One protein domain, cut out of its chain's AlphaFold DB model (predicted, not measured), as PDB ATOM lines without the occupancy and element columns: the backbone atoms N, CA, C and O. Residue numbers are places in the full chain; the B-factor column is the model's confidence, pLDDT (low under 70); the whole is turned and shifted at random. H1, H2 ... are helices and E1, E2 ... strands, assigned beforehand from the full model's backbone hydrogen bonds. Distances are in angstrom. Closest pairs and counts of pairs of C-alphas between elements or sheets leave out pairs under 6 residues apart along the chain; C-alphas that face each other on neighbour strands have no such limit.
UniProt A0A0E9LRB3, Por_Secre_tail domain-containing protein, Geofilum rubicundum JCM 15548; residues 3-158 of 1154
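What this domain is: This is residues 3 to 158 of the 1154 residues of the protein "Por_Secre_tail domain-containing protein" of Geofilum rubicundum JCM 15548 (UniProt A0A0E9LRB3). The chain is wound in stacked three-sided turns, a solenoid whose three walls are sheets, with H1 capping the end where E13, E14 and E15 lie. After E15, residues 134 to 135 still pair, parallel, with residues 96 to 97 of E12, and the rest of the long stretch 132 to 154, which holds no named element, makes a loop in which residues 141 to 142 pair, antiparallel, with 148 to 149 before the chain reaches H2. The printed part has 156 residues, under half of them in named elements, mostly strand: E1 to E14, then H1, E15 and H2. The walls are E1 E4 E7 E10 E13 E14, mixed, and E2 E5 E8 E11 E15 and E3 E6 E9 E12, both parallel. The whole is compact, with a radius of gyration of the C-alphas of 14.5 A and spans of 41 by 34 by 29 A.

Where its parts are: Find C-alpha 8 at (13.480, -7.016, 91.997), where E1, residues 8 to 11, begins and runs 10.0 A. Go on through E2, 19 to 22, E3, 25 to 28, E4, 34 to 37, E5, 41 to 44, E6, 47 to 50, E7, 55 to 57, E8, 64 to 67, E9, 70 to 73, E10, 79 to 81, E11, 90 to 93, E12, 96 to 99, E13, 105 to 107, and E14, 110 to 112. H1, residues 115 to 124, starts at (-0.506, -25.285, 102.593) and is 15.2 A long. E15 holds residues 128 to 131, and H2, 155 to 158, ends at (6.537, -18.937, 113.714).

How they stand to each other: Begin with E1 and E4, parallel at 16 degrees, where N 35 and O 8 are 2.9 A apart. E2 and E5 are parallel, with N 21 and O 42 at 2.8 A, and E3 and E6 are parallel, with N 26 and O 47 at 2.8 A. See E2 run on into E3 at 80 degrees and E5 into E6 at 94 degrees. E13 and E14 form an antiparallel hairpin, with N 107 and O 110 at 2.8 A. H1 makes two layers with the sheet of E1, a helix on one face of it, at a height of 9.9 A, and runs along E14 at 3 degrees on the local plane. The closest C-alphas of H1 and E15, Gln 122 and Phe 128, are 6.2 A apart; those of E12 and H2, Val 96 and Ile 155, 7.1 A. In H1, 4 of 6 O i to N i+4 pairs are within hydrogen-bond range; H2 is too short for one.

The domain as a whole: Look for the two C-alphas farthest apart, Glu 124 and Glu 144, at 45.1 A. The printed part has no cut, and its one long link, 23 residues, joins E15 to H2. The mean pLDDT of the printed part is 79.2; find values under 70 in 33 residues, among them 3 to 18, 85 to 89 and 122 to 129.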
ATOM      1  N   LEU A   3       8.739  -0.301  93.665       54.19
ATOM      2  CA  LEU A   3       8.989  -0.555  92.246       54.19
ATOM      3  C   LEU A   3       7.678  -0.374  91.482       54.19
ATOM      4  O   LEU A   3       6.723  -1.123  91.667       54.19
ATOM      5  N   ALA A   4       7.627   0.654  90.634       40.81
ATOM      6  CA  ALA A   4       6.410   1.009  89.909       40.81
ATOM      7  C   ALA A   4       6.117   0.084  88.712       40.81
ATOM      8  O   ALA A   4       4.954  -0.036  88.346       40.81
ATOM      9  N   ASN A   5       7.136  -0.551  88.103       40.22
ATOM     10  CA  ASN A   5       7.001  -1.296  86.834       40.22
ATOM     11  C   ASN A   5       8.002  -2.467  86.628       40.22
ATOM     12  O   ASN A   5       8.158  -2.929  85.498       40.22
ATOM     13  N   SER A   6       8.725  -2.944  87.648       47.78
ATOM     14  CA  SER A   6       9.749  -3.997  87.469       47.78
ATOM     15  C   SER A   6       9.897  -4.893  88.699       47.78
ATOM     16  O   SER A   6       9.852  -4.386  89.817       47.78
ATOM     17  N   SER A   7      10.149  -6.188  88.498       55.03
ATOM     18  CA  SER A   7      10.526  -7.127  89.561       55.03
ATOM     19  C   SER A   7      11.928  -6.826  90.108       55.03
ATOM     20  O   SER A   7      12.817  -6.376  89.378       55.03
ATOM     21  N   GLY A   8      12.143  -7.067  91.404       58.53
ATOM     22  CA  GLY A   8      13.480  -7.016  91.997       58.53
ATOM     23  C   GLY A   8      14.286  -8.237  91.558       58.53
ATOM     24  O   GLY A   8      13.905  -9.359  91.880       58.53
ATOM     25  N   PHE A   9      15.383  -8.042  90.821       59.62
ATOM     26  CA  PHE A   9      16.235  -9.142  90.359       59.62
ATOM     27  C   PHE A   9      17.473  -9.271  91.248       59.62
ATOM     28  O   PHE A   9      18.296  -8.355  91.309       59.62
ATOM     29  N   VAL A  10      17.619 -10.410  91.925       65.00
ATOM     30  CA  VAL A  10      18.794 -10.721  92.745       65.00
ATOM     31  C   VAL A  10      19.552 -11.870  92.086       65.00
ATOM     32  O   VAL A  10      19.037 -12.979  91.939       65.00
ATOM     33  N   LYS A  11      20.794 -11.592  91.678       60.06
ATOM     34  CA  LYS A  11      21.702 -12.564  91.063       60.06
ATOM     35  C   LYS A  11      22.992 -12.659  91.862       60.06
ATOM     36  O   LYS A  11      23.662 -11.642  92.037       60.06
ATOM     37  N   SER A  12      23.354 -13.858  92.315       63.09
ATOM     38  CA  SER A  12      24.688 -14.099  92.876       63.09
ATOM     39  C   SER A  12      25.688 -14.437  91.761       63.09
ATOM     40  O   SER A  12      25.326 -15.000  90.725       63.09
ATOM     41  N   ALA A  13      26.947 -14.029  91.936       54.38
ATOM     42  CA  ALA A  13      28.059 -14.439  91.076       54.38
ATOM     43  C   ALA A  13      28.711 -15.711  91.644       54.38
ATOM     44  O   ALA A  13      28.750 -15.868  92.864       54.38
ATOM     45  N   ASP A  14      29.238 -16.581  90.777       54.56
ATOM     46  CA  ASP A  14      29.886 -17.854  91.133       54.56
ATOM     47  C   ASP A  14      31.047 -17.651  92.127       54.56
ATOM     48  O   ASP A  14      32.186 -17.371  91.746       54.56
ATOM     49  N   GLY A  15      30.765 -17.768  93.425       54.16
ATOM     50  CA  GLY A  15      31.725 -17.560  94.505       54.16
ATOM     51  C   GLY A  15      31.428 -18.443  95.718       54.16
ATOM     52  O   GLY A  15      30.277 -18.732  96.026       54.16
ATOM     53  N   TYR A  16      32.483 -18.873  96.412       54.62
ATOM     54  CA  TYR A  16      32.459 -19.859  97.506       54.62
ATOM     55  C   TYR A  16      31.977 -19.305  98.876       54.62
ATOM     56  O   TYR A  16      32.447 -19.764  99.915       54.62
ATOM     57  N   GLY A  17      31.077 -18.312  98.918       60.41
ATOM     58  CA  GLY A  17      30.577 -17.727 100.175       60.41
ATOM     59  C   GLY A  17      29.121 -17.258 100.093       60.41
ATOM     60  O   GLY A  17      28.726 -16.679  99.084       60.41
ATOM     61  N   SER A  18      28.335 -17.506 101.150       65.69
ATOM     62  CA  SER A  18      26.910 -17.154 101.193       65.69
ATOM     63  C   SER A  18      26.682 -15.641 101.216       65.69
ATOM     64  O   SER A  18      27.175 -14.950 102.110       65.69
ATOM     65  N   ASN A  19      25.908 -15.123 100.261       75.75
ATOM     66  CA  ASN A  19      25.457 -13.727 100.255       75.75
ATOM     67  C   ASN A  19      24.181 -13.595 101.091       75.75
ATOM     68  O   ASN A  19      23.266 -14.389 100.904       75.75
ATOM     69  N   ILE A  20      24.092 -12.595 101.973       84.38
ATOM     70  CA  ILE A  20      22.899 -12.366 102.804       84.38
ATOM     71  C   ILE A  20      22.075 -11.214 102.226       84.38
ATOM     72  O   ILE A  20      22.593 -10.117 102.016       84.38
ATOM     73  N   VAL A  21      20.781 -11.451 102.027       87.38
ATOM     74  CA  VAL A  21      19.779 -10.426 101.720       87.38
ATOM     75  C   VAL A  21      18.708 -10.493 102.801       87.38
ATOM     76  O   VAL A  21      17.936 -11.450 102.864       87.38
ATOM     77  N   ALA A  22      18.681  -9.488 103.677       89.94
ATOM     78  CA  ALA A  22      17.797  -9.499 104.833       89.94
ATOM     79  C   ALA A  22      17.197  -8.144 105.197       89.94
ATOM     80  O   ALA A  22      17.767  -7.106 104.860       89.94
ATOM     81  N   ASN A  23      16.065  -8.175 105.909       90.25
ATOM     82  CA  ASN A  23      15.318  -7.004 106.387       90.25
ATOM     83  C   ASN A  23      14.864  -6.040 105.280       90.25
ATOM     84  O   ASN A  23      14.761  -4.835 105.506       90.25
ATOM     85  N   ASN A  24      14.594  -6.543 104.074       90.25
ATOM     86  CA  ASN A  24      14.125  -5.706 102.973       90.25
ATOM     87  C   ASN A  24      12.604  -5.711 102.881       90.25
ATOM     88  O   ASN A  24      11.964  -6.747 103.045       90.25
ATOM     89  N   ILE A  25      12.043  -4.555 102.525       89.62
ATOM     90  CA  ILE A  25      10.634  -4.411 102.154       89.62
ATOM     91  C   ILE A  25      10.553  -4.152 100.658       89.62
ATOM     92  O   ILE A  25      11.160  -3.210 100.131       89.62
ATOM     93  N   ILE A  26       9.803  -5.004  99.975       88.38
ATOM     94  CA  ILE A  26       9.615  -4.980  98.532       88.38
ATOM     95  C   ILE A  26       8.113  -4.916  98.296       88.38
ATOM     96  O   ILE A  26       7.418  -5.916  98.431       88.38
ATOM     97  N   ASN A  27       7.624  -3.716  97.991       86.75
ATOM     98  CA  ASN A  27       6.222  -3.464  97.682       86.75
ATOM     99  C   ASN A  27       6.124  -3.129  96.188       86.75
ATOM    100  O   ASN A  27       6.526  -2.049  95.746       86.75
ATOM    101  N   ALA A  28       5.692  -4.105  95.392       82.62
ATOM    102  CA  ALA A  28       5.588  -3.989  93.943       82.62
ATOM    103  C   ALA A  28       4.117  -3.833  93.542       82.62
ATOM    104  O   ALA A  28       3.312  -4.750  93.674       82.62
ATOM    105  N   HIS A  29       3.753  -2.662  93.019       70.94
ATOM    106  CA  HIS A  29       2.356  -2.364  92.680       70.94
ATOM    107  C   HIS A  29       1.899  -3.000  91.353       70.94
ATOM    108  O   HIS A  29       0.699  -3.089  91.107       70.94
ATOM    109  N   ARG A  30       2.838  -3.421  90.486       65.25
ATOM    110  CA  ARG A  30       2.591  -4.089  89.194       65.25
ATOM    111  C   ARG A  30       3.719  -5.091  88.890       65.25
ATOM    112  O   ARG A  30       4.885  -4.709  88.945       65.25
ATOM    113  N   GLY A  31       3.389  -6.333  88.514       72.31
ATOM    114  CA  GLY A  31       4.365  -7.373  88.124       72.31
ATOM    115  C   GLY A  31       4.775  -8.327  89.257       72.31
ATOM    116  O   GLY A  31       4.086  -8.397  90.263       72.31
ATOM    117  N   GLY A  32       5.856  -9.098  89.089       77.69
ATOM    118  CA  GLY A  32       6.377 -10.029  90.110       77.69
ATOM    119  C   GLY A  32       7.149  -9.330  91.238       77.69
ATOM    120  O   GLY A  32       7.649  -8.223  91.054       77.69
ATOM    121  N   GLY A  33       7.234  -9.966  92.409       84.69
ATOM    122  CA  GLY A  33       7.929  -9.452  93.594       84.69
ATOM    123  C   GLY A  33       9.449  -9.555  93.466       84.69
ATOM    124  O   GLY A  33      10.113  -8.609  93.032       84.69
ATOM    125  N   VAL A  34      10.006 -10.710  93.836       87.00
ATOM    126  CA  VAL A  34      11.450 -10.976  93.778       87.00
ATOM    127  C   VAL A  34      11.751 -12.163  92.885       87.00
ATOM    128  O   VAL A  34      11.177 -13.235  93.049       87.00
ATOM    129  N   THR A  35      12.697 -11.978  91.970       84.00
ATOM    130  CA  THR A  35      13.244 -13.047  91.140       84.00
ATOM    131  C   THR A  35      14.666 -13.383  91.574       84.00
ATOM    132  O   THR A  35      15.519 -12.493  91.634       84.00
ATOM    133  N   PHE A  36      14.930 -14.669  91.809       78.00
ATOM    134  CA  PHE A  36      16.259 -15.175  92.157       78.00
ATOM    135  C   PHE A  36      16.871 -16.036  91.060       78.00
ATOM    136  O   PHE A  36      16.184 -16.839  90.439       78.00
ATOM    137  N   SER A  37      18.186 -15.897  90.872       75.94
ATOM    138  CA  SER A  37      19.013 -16.842  90.110       75.94
ATOM    139  C   SER A  37      20.431 -16.903  90.696       75.94
ATOM    140  O   SER A  37      21.012 -15.851  90.976       75.94
ATOM    141  N   GLY A  38      21.002 -18.101  90.857       72.94
ATOM    142  CA  GLY A  38      22.389 -18.306  91.313       72.94
ATOM    143  C   GLY A  38      22.536 -19.192  92.559       72.94
ATOM    144  O   GLY A  38      21.564 -19.741  93.065       72.94
ATOM    145  N   LYS A  39      23.769 -19.346  93.062       78.44
ATOM    146  CA  LYS A  39      24.118 -20.264  94.170       78.44
ATOM    147  C   LYS A  39      24.491 -19.525  95.462       78.44
ATOM    148  O   LYS A  39      24.947 -18.382  95.390       78.44
ATOM    149  N   TYR A  40      24.355 -20.187  96.618       79.12
ATOM    150  CA  TYR A  40      24.810 -19.703  97.940       79.12
ATOM    151  C   TYR A  40      24.192 -18.358  98.366       79.12
ATOM    152  O   TYR A  40      24.897 -17.371  98.601       79.12
ATOM    153  N   LEU A  41      22.864 -18.300  98.460       79.50
ATOM    154  CA  LEU A  41      22.127 -17.110  98.896       79.50
ATOM    155  C   LEU A  41      21.350 -17.392 100.189       79.50
ATOM    156  O   LEU A  41      20.674 -18.402 100.319       79.50
ATOM    157  N   ASP A  42      21.439 -16.474 101.138       84.00
ATOM    158  CA  ASP A  42      20.732 -16.483 102.412       84.00
ATOM    159  C   ASP A  42      19.701 -15.336 102.397       84.00
ATOM    160  O   ASP A  42      20.059 -14.163 102.523       84.00
ATOM    161  N   PHE A  43      18.424 -15.658 102.194       87.62
ATOM    162  CA  PHE A  43      17.315 -14.710 102.110       87.62
ATOM    163  C   PHE A  43      16.483 -14.764 103.397       87.62
ATOM    164  O   PHE A  43      15.665 -15.668 103.580       87.62
ATOM    165  N   PHE A  44      16.708 -13.810 104.305       90.44
ATOM    166  CA  PHE A  44      16.133 -13.842 105.654       90.44
ATOM    167  C   PHE A  44      15.302 -12.614 105.983       90.44
ATOM    168  O   PHE A  44      15.757 -11.496 105.780       90.44
ATOM    169  N   HIS A  45      14.143 -12.788 106.617       91.69
ATOM    170  CA  HIS A  45      13.416 -11.651 107.188       91.69
ATOM    171  C   HIS A  45      13.070 -10.547 106.181       91.69
ATOM    172  O   HIS A  45      13.150  -9.363 106.488       91.69
ATOM    173  N   ASN A  46      12.701 -10.902 104.956       92.38
ATOM    174  CA  ASN A  46      12.238  -9.933 103.969       92.38
ATOM    175  C   ASN A  46      10.711  -9.945 103.898       92.38
ATOM    176  O   ASN A  46      10.085 -10.995 104.029       92.38
ATOM    177  N   THR A  47      10.118  -8.779 103.671       93.62
ATOM    178  CA  THR A  47       8.689  -8.619 103.411       93.62
ATOM    179  C   THR A  47       8.499  -8.296 101.937       93.62
ATOM    180  O   THR A  47       8.980  -7.270 101.456       93.62
ATOM    181  N   VAL A  48       7.786  -9.155 101.218       92.69
ATOM    182  CA  VAL A  48       7.465  -8.983  99.804       92.69
ATOM    183  C   VAL A  48       5.952  -8.936  99.648       92.69
ATOM    184  O   VAL A  48       5.263  -9.894  99.988       92.69
ATOM    185  N   ARG A  49       5.440  -7.825  99.117       91.00
ATOM    186  CA  ARG A  49       4.042  -7.651  98.719       91.00
ATOM    187  C   ARG A  49       3.991  -7.302  97.240       91.00
ATOM    188  O   ARG A  49       4.692  -6.392  96.799       91.00
ATOM    189  N   THR A  50       3.180  -8.015  96.471       91.06
ATOM    190  CA  THR A  50       3.100  -7.802  95.023       91.06
ATOM    191  C   THR A  50       1.748  -8.207  94.430       91.06
ATOM    192  O   THR A  50       0.933  -8.821  95.114       91.06
ATOM    193  N   GLN A  51       1.502  -7.879  93.158       86.69
ATOM    194  CA  GLN A  51       0.372  -8.425  92.398       86.69
ATOM    195  C   GLN A  51       0.709  -9.728  91.655       86.69
ATOM    196  O   GLN A  51      -0.146 -10.592  91.567       86.69
ATOM    197  N   GLY A  52       1.922  -9.906  91.126       86.44
ATOM    198  CA  GLY A  52       2.364 -11.164  90.504       86.44
ATOM    199  C   GLY A  52       2.940 -12.142  91.529       86.44
ATOM    200  O   GLY A  52       2.703 -12.002  92.723       86.44
ATOM    201  N   SER A  53       3.740 -13.119  91.104       89.81
ATOM    202  CA  SER A  53       4.367 -14.057  92.048       89.81
ATOM    203  C   SER A  53       5.309 -13.335  93.016       89.81
ATOM    204  O   SER A  53       6.163 -12.556  92.579       89.81
ATOM    205  N   ALA A  54       5.146 -13.546  94.326       92.06
ATOM    206  CA  ALA A  54       5.933 -12.841  95.344       92.06
ATOM    207  C   ALA A  54       7.390 -13.304  95.360       92.06
ATOM    208  O   ALA A  54       8.302 -12.477  95.382       92.06
ATOM    209  N   LEU A  55       7.599 -14.608  95.239       90.19
ATOM    210  CA  LEU A  55       8.898 -15.220  95.026       90.19
ATOM    211  C   LEU A  55       8.902 -15.963  93.691       90.19
ATOM    212  O   LEU A  55       8.025 -16.780  93.460       90.19
ATOM    213  N   TYR A  56       9.898 -15.724  92.841       88.19
ATOM    214  CA  TYR A  56      10.117 -16.474  91.605       88.19
ATOM    215  C   TYR A  56      11.554 -17.008  91.553       88.19
ATOM    216  O   TYR A  56      12.508 -16.226  91.492       88.19
ATOM    217  N   LEU A  57      11.733 -18.332  91.582       82.06
ATOM    218  CA  LEU A  57      13.053 -18.970  91.504       82.06
ATOM    219  C   LEU A  57      13.373 -19.387  90.065       82.06
ATOM    220  O   LEU A  57      12.702 -20.238  89.489       82.06
ATOM    221  N   TYR A  58      14.421 -18.799  89.495       73.69
ATOM    222  CA  TYR A  58      14.863 -19.001  88.114       73.69
ATOM    223  C   TYR A  58      16.079 -19.949  88.013       73.69
ATOM    224  O   TYR A  58      16.723 -20.261  89.017       73.69
ATOM    225  N   TYR A  59      16.375 -20.418  86.792       69.25
ATOM    226  CA  TYR A  59      17.310 -21.509  86.447       69.25
ATOM    227  C   TYR A  59      18.670 -21.477  87.185       69.25
ATOM    228  O   TYR A  59      19.296 -20.422  87.290       69.25
ATOM    229  N   GLU A  60      19.138 -22.656  87.626       69.94
ATOM    230  CA  GLU A  60      20.412 -22.912  88.341       69.94
ATOM    231  C   GLU A  60      20.519 -22.351  89.770       69.94
ATOM    232  O   GLU A  60      21.610 -22.036  90.249       69.94
ATOM    233  N   THR A  61      19.392 -22.278  90.482       72.19
ATOM    234  CA  THR A  61      19.404 -21.966  91.920       72.19
ATOM    235  C   THR A  61      19.825 -23.192  92.746       72.19
ATOM    236  O   THR A  61      19.198 -24.239  92.616       72.19
ATOM    237  N   GLU A  62      20.868 -23.081  93.581       74.50
ATOM    238  CA  GLU A  62      21.377 -24.164  94.457       74.50
ATOM    239  C   GLU A  62      21.921 -23.597  95.790       74.50
ATOM    240  O   GLU A  62      22.357 -22.445  95.853       74.50
ATOM    241  N   ASN A  63      21.959 -24.400  96.858       77.19
ATOM    242  CA  ASN A  63      22.485 -24.040  98.187       77.19
ATOM    243  C   ASN A  63      21.928 -22.711  98.740       77.19
ATOM    244  O   ASN A  63      22.686 -21.842  99.174       77.19
ATOM    245  N   THR A  64      20.611 -22.517  98.676       78.31
ATOM    246  CA  THR A  64      19.939 -21.272  99.089       78.31
ATOM    247  C   THR A  64      19.081 -21.503 100.335       78.31
ATOM    248  O   THR A  64      18.354 -22.490 100.391       78.31
ATOM    249  N   ASN A  65      19.144 -20.605 101.321       82.88
ATOM    250  CA  ASN A  65      18.264 -20.621 102.495       82.88
ATOM    251  C   ASN A  65      17.262 -19.468 102.393       82.88
ATOM    252  O   ASN A  65      17.661 -18.315 102.254       82.88
ATOM    253  N   ILE A  66      15.971 -19.770 102.471       87.88
ATOM    254  CA  ILE A  66      14.866 -18.813 102.410       87.88
ATOM    255  C   ILE A  66      14.075 -18.977 103.702       87.88
ATOM    256  O   ILE A  66      13.194 -19.829 103.800       87.88
ATOM    257  N   GLU A  67      14.415 -18.202 104.726       89.56
ATOM    258  CA  GLU A  67      13.847 -18.398 106.065       89.56
ATOM    259  C   GLU A  67      13.234 -17.117 106.628       89.56
ATOM    260  O   GLU A  67      13.759 -16.017 106.437       89.56
ATOM    261  N   ASN A  68      12.132 -17.254 107.365       90.56
ATOM    262  CA  ASN A  68      11.460 -16.149 108.049       90.56
ATOM    263  C   ASN A  68      11.067 -14.977 107.135       90.56
ATOM    264  O   ASN A  68      11.128 -13.825 107.558       90.56
ATOM    265  N   ASN A  69      10.691 -15.209 105.883       93.38
ATOM    266  CA  ASN A  69      10.211 -14.152 104.989       93.38
ATOM    267  C   ASN A  69       8.681 -14.086 104.990       93.38
ATOM    268  O   ASN A  69       8.013 -15.059 105.327       93.38
ATOM    269  N   ILE A  70       8.124 -12.950 104.574       94.75
ATOM    270  CA  ILE A  70       6.708 -12.828 104.221       94.75
ATOM    271  C   ILE A  70       6.613 -12.660 102.708       94.75
ATOM    272  O   ILE A  70       7.112 -11.673 102.169       94.75
ATOM    273  N   PHE A  71       5.952 -13.598 102.040       94.31
ATOM    274  CA  PHE A  71       5.649 -13.570 100.614       94.31
ATOM    275  C   PHE A  71       4.138 -13.440 100.425       94.31
ATOM    276  O   PHE A  71       3.391 -14.398 100.606       94.31
ATOM    277  N   SER A  72       3.689 -12.235 100.084       93.00
ATOM    278  CA  SER A  72       2.284 -11.887  99.894       93.00
ATOM    279  C   SER A  72       2.035 -11.490  98.440       93.00
ATOM    280  O   SER A  72       2.601 -10.513  97.943       93.00
ATOM    281  N   SER A  73       1.181 -12.247  97.758       91.69
ATOM    282  CA  SER A  73       0.720 -11.958  96.402       91.69
ATOM    283  C   SER A  73      -0.777 -11.649  96.386       91.69
ATOM    284  O   SER A  73      -1.536 -12.240  97.143       91.69
ATOM    285  N   LEU A  74      -1.208 -10.712  95.540       87.69
ATOM    286  CA  LEU A  74      -2.626 -10.371  95.365       87.69
ATOM    287  C   LEU A  74      -3.267 -11.012  94.122       87.69
ATOM    288  O   LEU A  74      -4.480 -10.949  93.981       87.69
ATOM    289  N   ASN A  75      -2.478 -11.548  93.184       85.50
ATOM    290  CA  ASN A  75      -2.986 -12.107  91.918       85.50
ATOM    291  C   ASN A  75      -2.041 -13.162  91.288       85.50
ATOM    292  O   ASN A  75      -2.165 -13.503  90.115       85.50
ATOM    293  N   GLY A  76      -1.044 -13.652  92.025       87.75
ATOM    294  CA  GLY A  76      -0.069 -14.642  91.557       87.75
ATOM    295  C   GLY A  76       0.264 -15.655  92.648       87.75
ATOM    296  O   GLY A  76      -0.459 -15.778  93.632       87.75
ATOM    297  N   TYR A  77       1.360 -16.391  92.504       90.31
ATOM    298  CA  TYR A  77       1.758 -17.361  93.526       90.31
ATOM    299  C   TYR A  77       2.427 -16.672  94.720       90.31
ATOM    300  O   TYR A  77       3.177 -15.703  94.556       90.31
ATOM    301  N   ALA A  78       2.252 -17.212  95.929       91.31
ATOM    302  CA  ALA A  78       3.126 -16.825  97.039       91.31
ATOM    303  C   ALA A  78       4.586 -17.189  96.701       91.31
ATOM    304  O   ALA A  78       5.508 -16.394  96.901       91.31
ATOM    305  N   VAL A  79       4.783 -18.364  96.095       89.44
ATOM    306  CA  VAL A  79       6.077 -18.854  95.613       89.44
ATOM    307  C   VAL A  79       5.900 -19.553  94.271       89.44
ATOM    308  O   VAL A  79       5.040 -20.415  94.128       89.44
ATOM    309  N   GLU A  80       6.734 -19.202  93.297       89.56
ATOM    310  CA  GLU A  80       6.753 -19.790  91.965       89.56
ATOM    311  C   GLU A  80       8.133 -20.376  91.643       89.56
ATOM    312  O   GLU A  80       9.146 -19.674  91.593       89.56
ATOM    313  N   ILE A  81       8.166 -21.685  91.405       84.44
ATOM    314  CA  ILE A  81       9.355 -22.445  91.021       84.44
ATOM    315  C   ILE A  81       9.017 -23.243  89.754       84.44
ATOM    316  O   ILE A  81       8.414 -24.315  89.840       84.44
ATOM    317  N   PRO A  82       9.396 -22.766  88.559       83.25
ATOM    318  CA  PRO A  82       9.126 -23.473  87.309       83.25
ATOM    319  C   PRO A  82       9.937 -24.771  87.171       83.25
ATOM    320  O   PRO A  82      11.001 -24.932  87.781       83.25
ATOM    321  N   ASN A  83       9.475 -25.689  86.318       78.12
ATOM    322  CA  ASN A  83      10.156 -26.963  86.060       78.12
ATOM    323  C   ASN A  83      11.594 -26.758  85.528       78.12
ATOM    324  O   ASN A  83      11.843 -25.882  84.702       78.12
ATOM    325  N   GLY A  84      12.548 -27.557  86.014       70.75
ATOM    326  CA  GLY A  84      13.968 -27.470  85.644       70.75
ATOM    327  C   GLY A  84      14.742 -26.289  86.244       70.75
ATOM    328  O   GLY A  84      15.943 -26.181  86.005       70.75
ATOM    329  N   SER A  85      14.100 -25.421  87.038       66.56
ATOM    330  CA  SER A  85      14.733 -24.191  87.547       66.56
ATOM    331  C   SER A  85      15.707 -24.412  88.710       66.56
ATOM    332  O   SER A  85      16.557 -23.560  88.967       66.56
ATOM    333  N   VAL A  86      15.621 -25.550  89.402       63.88
ATOM    334  CA  VAL A  86      16.370 -25.814  90.640       63.88
ATOM    335  C   VAL A  86      17.088 -27.162  90.560       63.88
ATOM    336  O   VAL A  86      16.458 -28.173  90.243       63.88
ATOM    337  N   LYS A  87      18.397 -27.175  90.847       59.81
ATOM    338  CA  LYS A  87      19.258 -28.368  90.917       59.81
ATOM    339  C   LYS A  87      19.708 -28.521  92.376       59.81
ATOM    340  O   LYS A  87      20.287 -27.596  92.909       59.81
ATOM    341  N   ASP A  88      19.352 -29.623  93.026       60.47
ATOM    342  CA  ASP A  88      19.726 -30.072  94.382       60.47
ATOM    343  C   ASP A  88      20.075 -29.023  95.481       60.47
ATOM    344  O   ASP A  88      21.063 -28.294  95.414       60.47
ATOM    345  N   SER A  89      19.329 -29.094  96.598       64.25
ATOM    346  CA  SER A  89      19.521 -28.434  97.911       64.25
ATOM    347  C   SER A  89      19.163 -26.940  98.025       64.25
ATOM    348  O   SER A  89      19.964 -26.050  97.757       64.25
ATOM    349  N   TYR A  90      17.959 -26.642  98.517       71.25
ATOM    350  CA  TYR A  90      17.605 -25.343  99.105       71.25
ATOM    351  C   TYR A  90      16.642 -25.561 100.278       71.25
ATOM    352  O   TYR A  90      15.890 -26.535 100.296       71.25
ATOM    353  N   VAL A  91      16.702 -24.679 101.271       78.25
ATOM    354  CA  VAL A  91      15.941 -24.772 102.520       78.25
ATOM    355  C   VAL A  91      14.932 -23.634 102.555       78.25
ATOM    356  O   VAL A  91      15.329 -22.475 102.443       78.25
ATOM    357  N   MET A  92      13.647 -23.936 102.730       82.81
ATOM    358  CA  MET A  92      12.620 -22.930 103.008       82.81
ATOM    359  C   MET A  92      12.104 -23.169 104.421       82.81
ATOM    360  O   MET A  92      11.737 -24.283 104.725       82.81
ATOM    361  N   LYS A  93      12.111 -22.201 105.340       84.62
ATOM    362  CA  LYS A  93      11.578 -22.456 106.695       84.62
ATOM    363  C   LYS A  93      10.867 -21.259 107.283       84.62
ATOM    364  O   LYS A  93      11.344 -20.131 107.158       84.62
ATOM    365  N   SER A  94       9.773 -21.521 107.993       85.88
ATOM    366  CA  SER A  94       9.036 -20.510 108.762       85.88
ATOM    367  C   SER A  94       8.710 -19.241 107.967       85.88
ATOM    368  O   SER A  94       8.741 -18.127 108.498       85.88
ATOM    369  N   ASN A  95       8.427 -19.389 106.674       90.12
ATOM    370  CA  ASN A  95       7.965 -18.288 105.846       90.12
ATOM    371  C   ASN A  95       6.444 -18.133 105.985       90.12
ATOM    372  O   ASN A  95       5.715 -19.095 106.225       90.12
ATOM    373  N   VAL A  96       5.952 -16.917 105.786       92.12
ATOM    374  CA  VAL A  96       4.523 -16.656 105.603       92.12
ATOM    375  C   VAL A  96       4.256 -16.603 104.113       92.12
ATOM    376  O   VAL A  96       4.816 -15.757 103.416       92.12
ATOM    377  N   LEU A  97       3.410 -17.503 103.635       91.44
ATOM    378  CA  LEU A  97       3.025 -17.609 102.237       91.44
ATOM    379  C   LEU A  97       1.561 -17.182 102.138       91.44
ATOM    380  O   LEU A  97       0.710 -17.800 102.755       91.44
ATOM    381  N   TYR A  98       1.242 -16.117 101.420       91.31
ATOM    382  CA  TYR A  98      -0.142 -15.659 101.292       91.31
ATOM    383  C   TYR A  98      -0.442 -15.294  99.850       91.31
ATOM    384  O   TYR A  98       0.331 -14.565  99.220       91.31
ATOM    385  N   THR A  99      -1.579 -15.768  99.350       89.44
ATOM    386  CA  THR A  99      -2.099 -15.352  98.056       89.44
ATOM    387  C   THR A  99      -3.603 -15.118  98.090       89.44
ATOM    388  O   THR A  99      -4.327 -15.750  98.852       89.44
ATOM    389  N   GLU A 100      -4.050 -14.206  97.236       87.25
ATOM    390  CA  GLU A 100      -5.445 -13.978  96.863       87.25
ATOM    391  C   GLU A 100      -5.672 -14.539  95.445       87.25
ATOM    392  O   GLU A 100      -6.084 -13.832  94.526       87.25
ATOM    393  N   ASN A 101      -5.332 -15.818  95.250       83.94
ATOM    394  CA  ASN A 101      -5.469 -16.554  93.993       83.94
ATOM    395  C   ASN A 101      -5.874 -18.016  94.266       83.94
ATOM    396  O   ASN A 101      -5.664 -18.521  95.364       83.94
ATOM    397  N   ASN A 102      -6.434 -18.698  93.263       79.94
ATOM    398  CA  ASN A 102      -6.808 -20.114  93.363       79.94
ATOM    399  C   ASN A 102      -5.592 -21.045  93.506       79.94
ATOM    400  O   ASN A 102      -5.691 -22.083  94.149       79.94
ATOM    401  N   ASP A 103      -4.443 -20.679  92.931       82.69
ATOM    402  CA  ASP A 103      -3.207 -21.438  93.110       82.69
ATOM    403  C   ASP A 103      -2.307 -20.782  94.166       82.69
ATOM    404  O   ASP A 103      -1.852 -19.643  94.005       82.69
ATOM    405  N   PHE A 104      -2.010 -21.529  95.230       83.38
ATOM    406  CA  PHE A 104      -1.234 -21.082  96.382       83.38
ATOM    407  C   PHE A 104       0.269 -20.974  96.078       83.38
ATOM    408  O   PHE A 104       0.886 -19.915  96.268       83.38
ATOM    409  N   VAL A 105       0.865 -22.054  95.561       87.38
ATOM    410  CA  VAL A 105       2.303 -22.173  95.245       87.38
ATOM    411  C   VAL A 105       2.494 -22.988  93.965       87.38
ATOM    412  O   VAL A 105       1.802 -23.976  93.761       87.38
ATOM    413  N   LEU A 106       3.470 -22.627  93.125       87.19
ATOM    414  CA  LEU A 106       3.942 -23.469  92.019       87.19
ATOM    415  C   LEU A 106       5.293 -24.082  92.398       87.19
ATOM    416  O   LEU A 106       6.271 -23.352  92.564       87.19
ATOM    417  N   LEU A 107       5.387 -25.411  92.471       81.62
ATOM    418  CA  LEU A 107       6.644 -26.126  92.707       81.62
ATOM    419  C   LEU A 107       6.988 -27.049  91.537       81.62
ATOM    420  O   LEU A 107       6.247 -27.971  91.214       81.62
ATOM    421  N   ARG A 108       8.150 -26.823  90.916       77.50
ATOM    422  CA  ARG A 108       8.682 -27.598  89.778       77.50
ATOM    423  C   ARG A 108       7.677 -27.775  88.628       77.50
ATOM    424  O   ARG A 108       7.703 -28.780  87.924       77.50
ATOM    425  N   GLY A 109       6.840 -26.764  88.399       75.69
ATOM    426  CA  GLY A 109       5.800 -26.779  87.365       75.69
ATOM    427  C   GLY A 109       4.490 -27.470  87.758       75.69
ATOM    428  O   GLY A 109       3.660 -27.677  86.880       75.69
ATOM    429  N   VAL A 110       4.297 -27.809  89.036       80.62
ATOM    430  CA  VAL A 110       3.031 -28.305  89.600       80.62
ATOM    431  C   VAL A 110       2.443 -27.232  90.519       80.62
ATOM    432  O   VAL A 110       3.166 -26.714  91.370       80.62
ATOM    433  N   SER A 111       1.168 -26.880  90.342       83.88
ATOM    434  CA  SER A 111       0.455 -25.940  91.221       83.88
ATOM    435  C   SER A 111      -0.136 -26.673  92.423       83.88
ATOM    436  O   SER A 111      -0.716 -27.746  92.268       83.88
ATOM    437  N   TYR A 112       0.000 -26.081  93.605       83.06
ATOM    438  CA  TYR A 112      -0.566 -26.546  94.869       83.06
ATOM    439  C   TYR A 112      -1.617 -25.557  95.335       83.06
ATOM    440  O   TYR A 112      -1.441 -24.346  95.175       83.06
ATOM    441  N   ARG A 113      -2.693 -26.087  95.911       76.00
ATOM    442  CA  ARG A 113      -3.924 -25.336  96.177       76.00
ATOM    443  C   ARG A 113      -3.944 -24.714  97.566       76.00
ATOM    444  O   ARG A 113      -4.454 -23.616  97.742       76.00
ATOM    445  N   ASP A 114      -3.311 -25.384  98.522       77.19
ATOM    446  CA  ASP A 114      -3.227 -24.952  99.910       77.19
ATOM    447  C   ASP A 114      -1.879 -25.349 100.549       77.19
ATOM    448  O   ASP A 114      -0.999 -25.969  99.934       77.19
ATOM    449  N   ILE A 115      -1.709 -24.974 101.818       79.19
ATOM    450  CA  ILE A 115      -0.506 -25.285 102.593       79.19
ATOM    451  C   ILE A 115      -0.359 -26.788 102.900       79.19
ATOM    452  O   ILE A 115       0.760 -27.257 103.102       79.19
ATOM    453  N   PHE A 116      -1.444 -27.563 102.936       75.38
ATOM    454  CA  PHE A 116      -1.433 -29.000 103.217       75.38
ATOM    455  C   PHE A 116      -0.984 -29.822 102.011       75.38
ATOM    456  O   PHE A 116      -0.082 -30.647 102.159       75.38
ATOM    457  N   GLU A 117      -1.549 -29.581 100.827       77.75
ATOM    458  CA  GLU A 117      -1.112 -30.194  99.571       77.75
ATOM    459  C   GLU A 117       0.375 -29.903  99.332       77.75
ATOM    460  O   GLU A 117       1.167 -30.823  99.104       77.75
ATOM    461  N   TYR A 118       0.778 -28.640  99.507       79.44
ATOM    462  CA  TYR A 118       2.175 -28.212  99.438       79.44
ATOM    463  C   TYR A 118       3.079 -28.994 100.414       79.44
ATOM    464  O   TYR A 118       4.148 -29.488 100.039       79.44
ATOM    465  N   ARG A 119       2.636 -29.170 101.666       75.75
ATOM    466  CA  ARG A 119       3.395 -29.883 102.708       75.75
ATOM    467  C   ARG A 119       3.389 -31.404 102.581       75.75
ATOM    468  O   ARG A 119       4.256 -32.049 103.174       75.75
ATOM    469  N   ASN A 120       2.424 -31.998 101.892       74.50
ATOM    470  CA  ASN A 120       2.433 -33.433 101.623       74.50
ATOM    471  C   ASN A 120       3.419 -33.749 100.500       74.50
ATOM    472  O   ASN A 120       4.248 -34.641 100.660       74.50
ATOM    473  N   TYR A 121       3.419 -32.949  99.433       72.94
ATOM    474  CA  TYR A 121       4.330 -33.143  98.309       72.94
ATOM    475  C   TYR A 121       5.810 -33.002  98.684       72.94
ATOM    476  O   TYR A 121       6.640 -33.774  98.209       72.94
ATOM    477  N   GLN A 122       6.170 -32.071  99.576       69.69
ATOM    478  CA  GLN A 122       7.570 -31.941 100.011       69.69
ATOM    479  C   GLN A 122       8.162 -33.236 100.585       69.69
ATOM    480  O   GLN A 122       9.346 -33.489 100.393       69.69
ATOM    481  N   LYS A 123       7.346 -34.089 101.229       67.94
ATOM    482  CA  LYS A 123       7.812 -35.364 101.796       67.94
ATOM    483  C   LYS A 123       8.303 -36.324 100.709       67.94
ATOM    484  O   LYS A 123       9.077 -37.231 100.996       67.94
ATOM    485  N   GLU A 124       7.862 -36.119  99.472       67.12
ATOM    486  CA  GLU A 124       8.176 -36.953  98.315       67.12
ATOM    487  C   GLU A 124       9.357 -36.405  97.491       67.12
ATOM    488  O   GLU A 124       9.892 -37.108  96.630       67.12
ATOM    489  N   VAL A 125       9.821 -35.173  97.760       65.81
ATOM    490  CA  VAL A 125      10.891 -34.511  96.997       65.81
ATOM    491  C   VAL A 125      12.208 -34.487  97.772       65.81
ATOM    492  O   VAL A 125      12.416 -33.695  98.685       65.81
ATOM    493  N   VAL A 126      13.174 -35.296  97.328       61.44
ATOM    494  CA  VAL A 126      14.539 -35.299  97.882       61.44
ATOM    495  C   VAL A 126      15.213 -33.932  97.676       61.44
ATOM    496  O   VAL A 126      15.318 -33.446  96.547       61.44
ATOM    497  N   GLY A 127      15.707 -33.327  98.765       59.69
ATOM    498  CA  GLY A 127      16.450 -32.058  98.743       59.69
ATOM    499  C   GLY A 127      15.595 -30.786  98.805       59.69
ATOM    500  O   GLY A 127      16.126 -29.706  98.527       59.69
ATOM    501  N   PHE A 128      14.307 -30.911  99.144       67.00
ATOM    502  CA  PHE A 128      13.388 -29.816  99.452       67.00
ATOM    503  C   PHE A 128      12.808 -30.020 100.857       67.00
ATOM    504  O   PHE A 128      12.146 -31.020 101.103       67.00
ATOM    505  N   ASP A 129      13.077 -29.087 101.765       67.12
ATOM    506  CA  ASP A 129      12.666 -29.160 103.170       67.12
ATOM    507  C   ASP A 129      11.959 -27.848 103.550       67.12
ATOM    508  O   ASP A 129      12.649 -26.846 103.775       67.12
ATOM    509  N   ASP A 130      10.615 -27.850 103.614       73.69
ATOM    510  CA  ASP A 130       9.800 -26.760 104.168       73.69
ATOM    511  C   ASP A 130       9.085 -27.119 105.479       73.69
ATOM    512  O   ASP A 130       8.008 -27.721 105.531       73.69
ATOM    513  N   TYR A 131       9.685 -26.670 106.580       69.81
ATOM    514  CA  TYR A 131       9.133 -26.843 107.917       69.81
ATOM    515  C   TYR A 131       8.636 -25.504 108.472       69.81
ATOM    516  O   TYR A 131       9.317 -24.479 108.376       69.81
ATOM    517  N   PHE A 132       7.462 -25.540 109.111       76.88
ATOM    518  CA  PHE A 132       6.833 -24.429 109.842       76.88
ATOM    519  C   PHE A 132       6.381 -23.206 109.023       76.88
ATOM    520  O   PHE A 132       5.850 -22.269 109.621       76.88
ATOM    521  N   SER A 133       6.532 -23.181 107.693       84.31
ATOM    522  CA  SER A 133       5.899 -22.130 106.879       84.31
ATOM    523  C   SER A 133       4.376 -22.265 106.922       84.31
ATOM    524  O   SER A 133       3.858 -23.382 106.920       84.31
ATOM    525  N   ILE A 134       3.644 -21.153 106.965       85.31
ATOM    526  CA  ILE A 134       2.175 -21.143 107.097       85.31
ATOM    527  C   ILE A 134       1.517 -20.338 105.978       85.31
ATOM    528  O   ILE A 134       2.130 -19.414 105.438       85.31
ATOM    529  N   CYS A 135       0.247 -20.645 105.702       87.38
ATOM    530  CA  CYS A 135      -0.638 -19.731 104.989       87.38
ATOM    531  C   CYS A 135      -1.355 -18.825 105.993       87.38
ATOM    532  O   CYS A 135      -2.141 -19.312 106.802       87.38
ATOM    533  N   ALA A 136      -1.035 -17.530 105.996       89.06
ATOM    534  CA  ALA A 136      -1.662 -16.561 106.896       89.06
ATOM    535  C   ALA A 136      -1.641 -15.157 106.295       89.06
ATOM    536  O   ALA A 136      -0.614 -14.709 105.775       89.06
ATOM    537  N   LYS A 137      -2.757 -14.432 106.416       91.06
ATOM    538  CA  LYS A 137      -2.830 -13.040 105.971       91.06
ATOM    539  C   LYS A 137      -1.958 -12.150 106.870       91.06
ATOM    540  O   LYS A 137      -2.164 -12.130 108.082       91.06
ATOM    541  N   PRO A 138      -1.016 -11.360 106.316       91.38
ATOM    542  CA  PRO A 138      -0.136 -10.537 107.145       91.38
ATOM    543  C   PRO A 138      -0.794  -9.352 107.854       91.38
ATOM    544  O   PRO A 138      -0.215  -8.853 108.816       91.38
ATOM    545  N   PHE A 139      -1.959  -8.892 107.377       89.88
ATOM    546  CA  PHE A 139      -2.632  -7.670 107.841       89.88
ATOM    547  C   PHE A 139      -1.656  -6.495 107.960       89.88
ATOM    548  O   PHE A 139      -1.450  -5.965 109.041       89.88
ATOM    549  N   PHE A 140      -0.974  -6.142 106.868       90.44
ATOM    550  CA  PHE A 140       0.047  -5.099 106.930       90.44
ATOM    551  C   PHE A 140      -0.537  -3.755 107.372       90.44
ATOM    552  O   PHE A 140      -1.472  -3.248 106.757       90.44
ATOM    553  N   GLU A 141       0.087  -3.161 108.381       89.25
ATOM    554  CA  GLU A 141      -0.011  -1.739 108.687       89.25
ATOM    555  C   GLU A 141       1.105  -1.029 107.921       89.25
ATOM    556  O   GLU A 141       2.266  -1.446 107.988       89.25
ATOM    557  N   GLU A 142       0.746  -0.001 107.158       86.75
ATOM    558  CA  GLU A 142       1.701   0.825 106.425       86.75
ATOM    559  C   GLU A 142       1.994   2.086 107.241       86.75
ATOM    560  O   GLU A 142       1.075   2.832 107.582       86.75
ATOM    561  N   ASP A 143       3.263   2.306 107.590       82.62
ATOM    562  CA  ASP A 143       3.673   3.539 108.266       82.62
ATOM    563  C   ASP A 143       3.766   4.731 107.290       82.62
ATOM    564  O   ASP A 143       3.618   4.597 106.074       82.62
ATOM    565  N   GLU A 144       4.066   5.921 107.818       79.94
ATOM    566  CA  GLU A 144       4.233   7.152 107.029       79.94
ATOM    567  C   GLU A 144       5.323   7.073 105.936       79.94
ATOM    568  O   GLU A 144       5.349   7.905 105.028       79.94
ATOM    569  N   ASN A 145       6.209   6.074 105.998       75.38
ATOM    570  CA  ASN A 145       7.306   5.845 105.061       75.38
ATOM    571  C   ASN A 145       7.041   4.672 104.098       75.38
ATOM    572  O   ASN A 145       7.921   4.321 103.303       75.38
ATOM    573  N   GLY A 146       5.852   4.064 104.145       73.25
ATOM    574  CA  GLY A 146       5.488   2.926 103.304       73.25
ATOM    575  C   GLY A 146       6.051   1.582 103.780       73.25
ATOM    576  O   GLY A 146       6.154   0.634 102.993       73.25
ATOM    577  N   VAL A 147       6.481   1.482 105.044       82.88
ATOM    578  CA  VAL A 147       6.955   0.230 105.645       82.88
ATOM    579  C   VAL A 147       5.760  -0.639 106.012       82.88
ATOM    580  O   VAL A 147       4.909  -0.250 106.801       82.88
ATOM    581  N   LEU A 148       5.738  -1.850 105.457       86.56
ATOM    582  CA  LEU A 148       4.723  -2.864 105.725       86.56
ATOM    583  C   LEU A 148       5.085  -3.675 106.978       86.56
ATOM    584  O   LEU A 148       5.952  -4.555 106.926       86.56
ATOM    585  N   ALA A 149       4.400  -3.408 108.087       88.94
ATOM    586  CA  ALA A 149       4.543  -4.150 109.337       88.94
ATOM    587  C   ALA A 149       3.384  -5.153 109.516       88.94
ATOM    588  O   ALA A 149       2.226  -4.734 109.501       88.94
ATOM    589  N   PRO A 150       3.649  -6.464 109.685       90.62
ATOM    590  CA  PRO A 150       2.588  -7.459 109.852       90.62
ATOM    591  C   PRO A 150       1.865  -7.285 111.197       90.62
ATOM    592  O   PRO A 150       2.521  -7.095 112.220       90.62
ATOM    593  N   GLN A 151       0.532  -7.397 111.206       88.38
ATOM    594  CA  GLN A 151      -0.294  -7.307 112.425       88.38
ATOM    595  C   GLN A 151      -0.820  -8.662 112.923       88.38
ATOM    596  O   GLN A 151      -1.461  -8.726 113.967       88.38
ATOM    597  N   SER A 152      -0.558  -9.763 112.213       87.81
ATOM    598  CA  SER A 152      -0.998 -11.091 112.659       87.81
ATOM    599  C   SER A 152      -0.196 -11.589 113.868       87.81
ATOM    600  O   SER A 152       1.034 -11.719 113.816       87.81
ATOM    601  N   TYR A 153      -0.919 -11.956 114.931       84.19
ATOM    602  CA  TYR A 153      -0.368 -12.613 116.114       84.19
ATOM    603  C   TYR A 153       0.330 -13.927 115.750       84.19
ATOM    604  O   TYR A 153       1.460 -14.156 116.189       84.19
ATOM    605  N   VAL A 154      -0.287 -14.756 114.900       84.19
ATOM    606  CA  VAL A 154       0.272 -16.056 114.484       84.19
ATOM    607  C   VAL A 154       1.637 -15.878 113.829       84.19
ATOM    608  O   VAL A 154       2.596 -16.566 114.180       84.19
ATOM    609  N   ILE A 155       1.756 -14.901 112.925       87.38
ATOM    610  CA  ILE A 155       3.013 -14.616 112.225       87.38
ATOM    611  C   ILE A 155       4.132 -14.301 113.222       87.38
ATOM    612  O   ILE A 155       5.249 -14.774 113.047       87.38
ATOM    613  N   SER A 156       3.855 -13.590 114.317       81.75
ATOM    614  CA  SER A 156       4.877 -13.272 115.327       81.75
ATOM    615  C   SER A 156       5.487 -14.481 116.046       81.75
ATOM    616  O   SER A 156       6.504 -14.328 116.722       81.75
ATOM    617  N   LYS A 157       4.884 -15.669 115.919       77.75
ATOM    618  CA  LYS A 157       5.260 -16.868 116.678       77.75
ATOM    619  C   LYS A 157       6.017 -17.915 115.874       77.75
ATOM    620  O   LYS A 157       6.637 -18.778 116.485       77.75
ATOM    621  N   ILE A 158       5.991 -17.849 114.543       81.19
ATOM    622  CA  ILE A 158       6.537 -18.937 113.714       81.19
ATOM    623  C   ILE A 158       8.014 -18.780 113.357       81.19
ATOM    624  O   ILE A 158       8.615 -19.741 112.880       81.19
TER     625      ILE A 158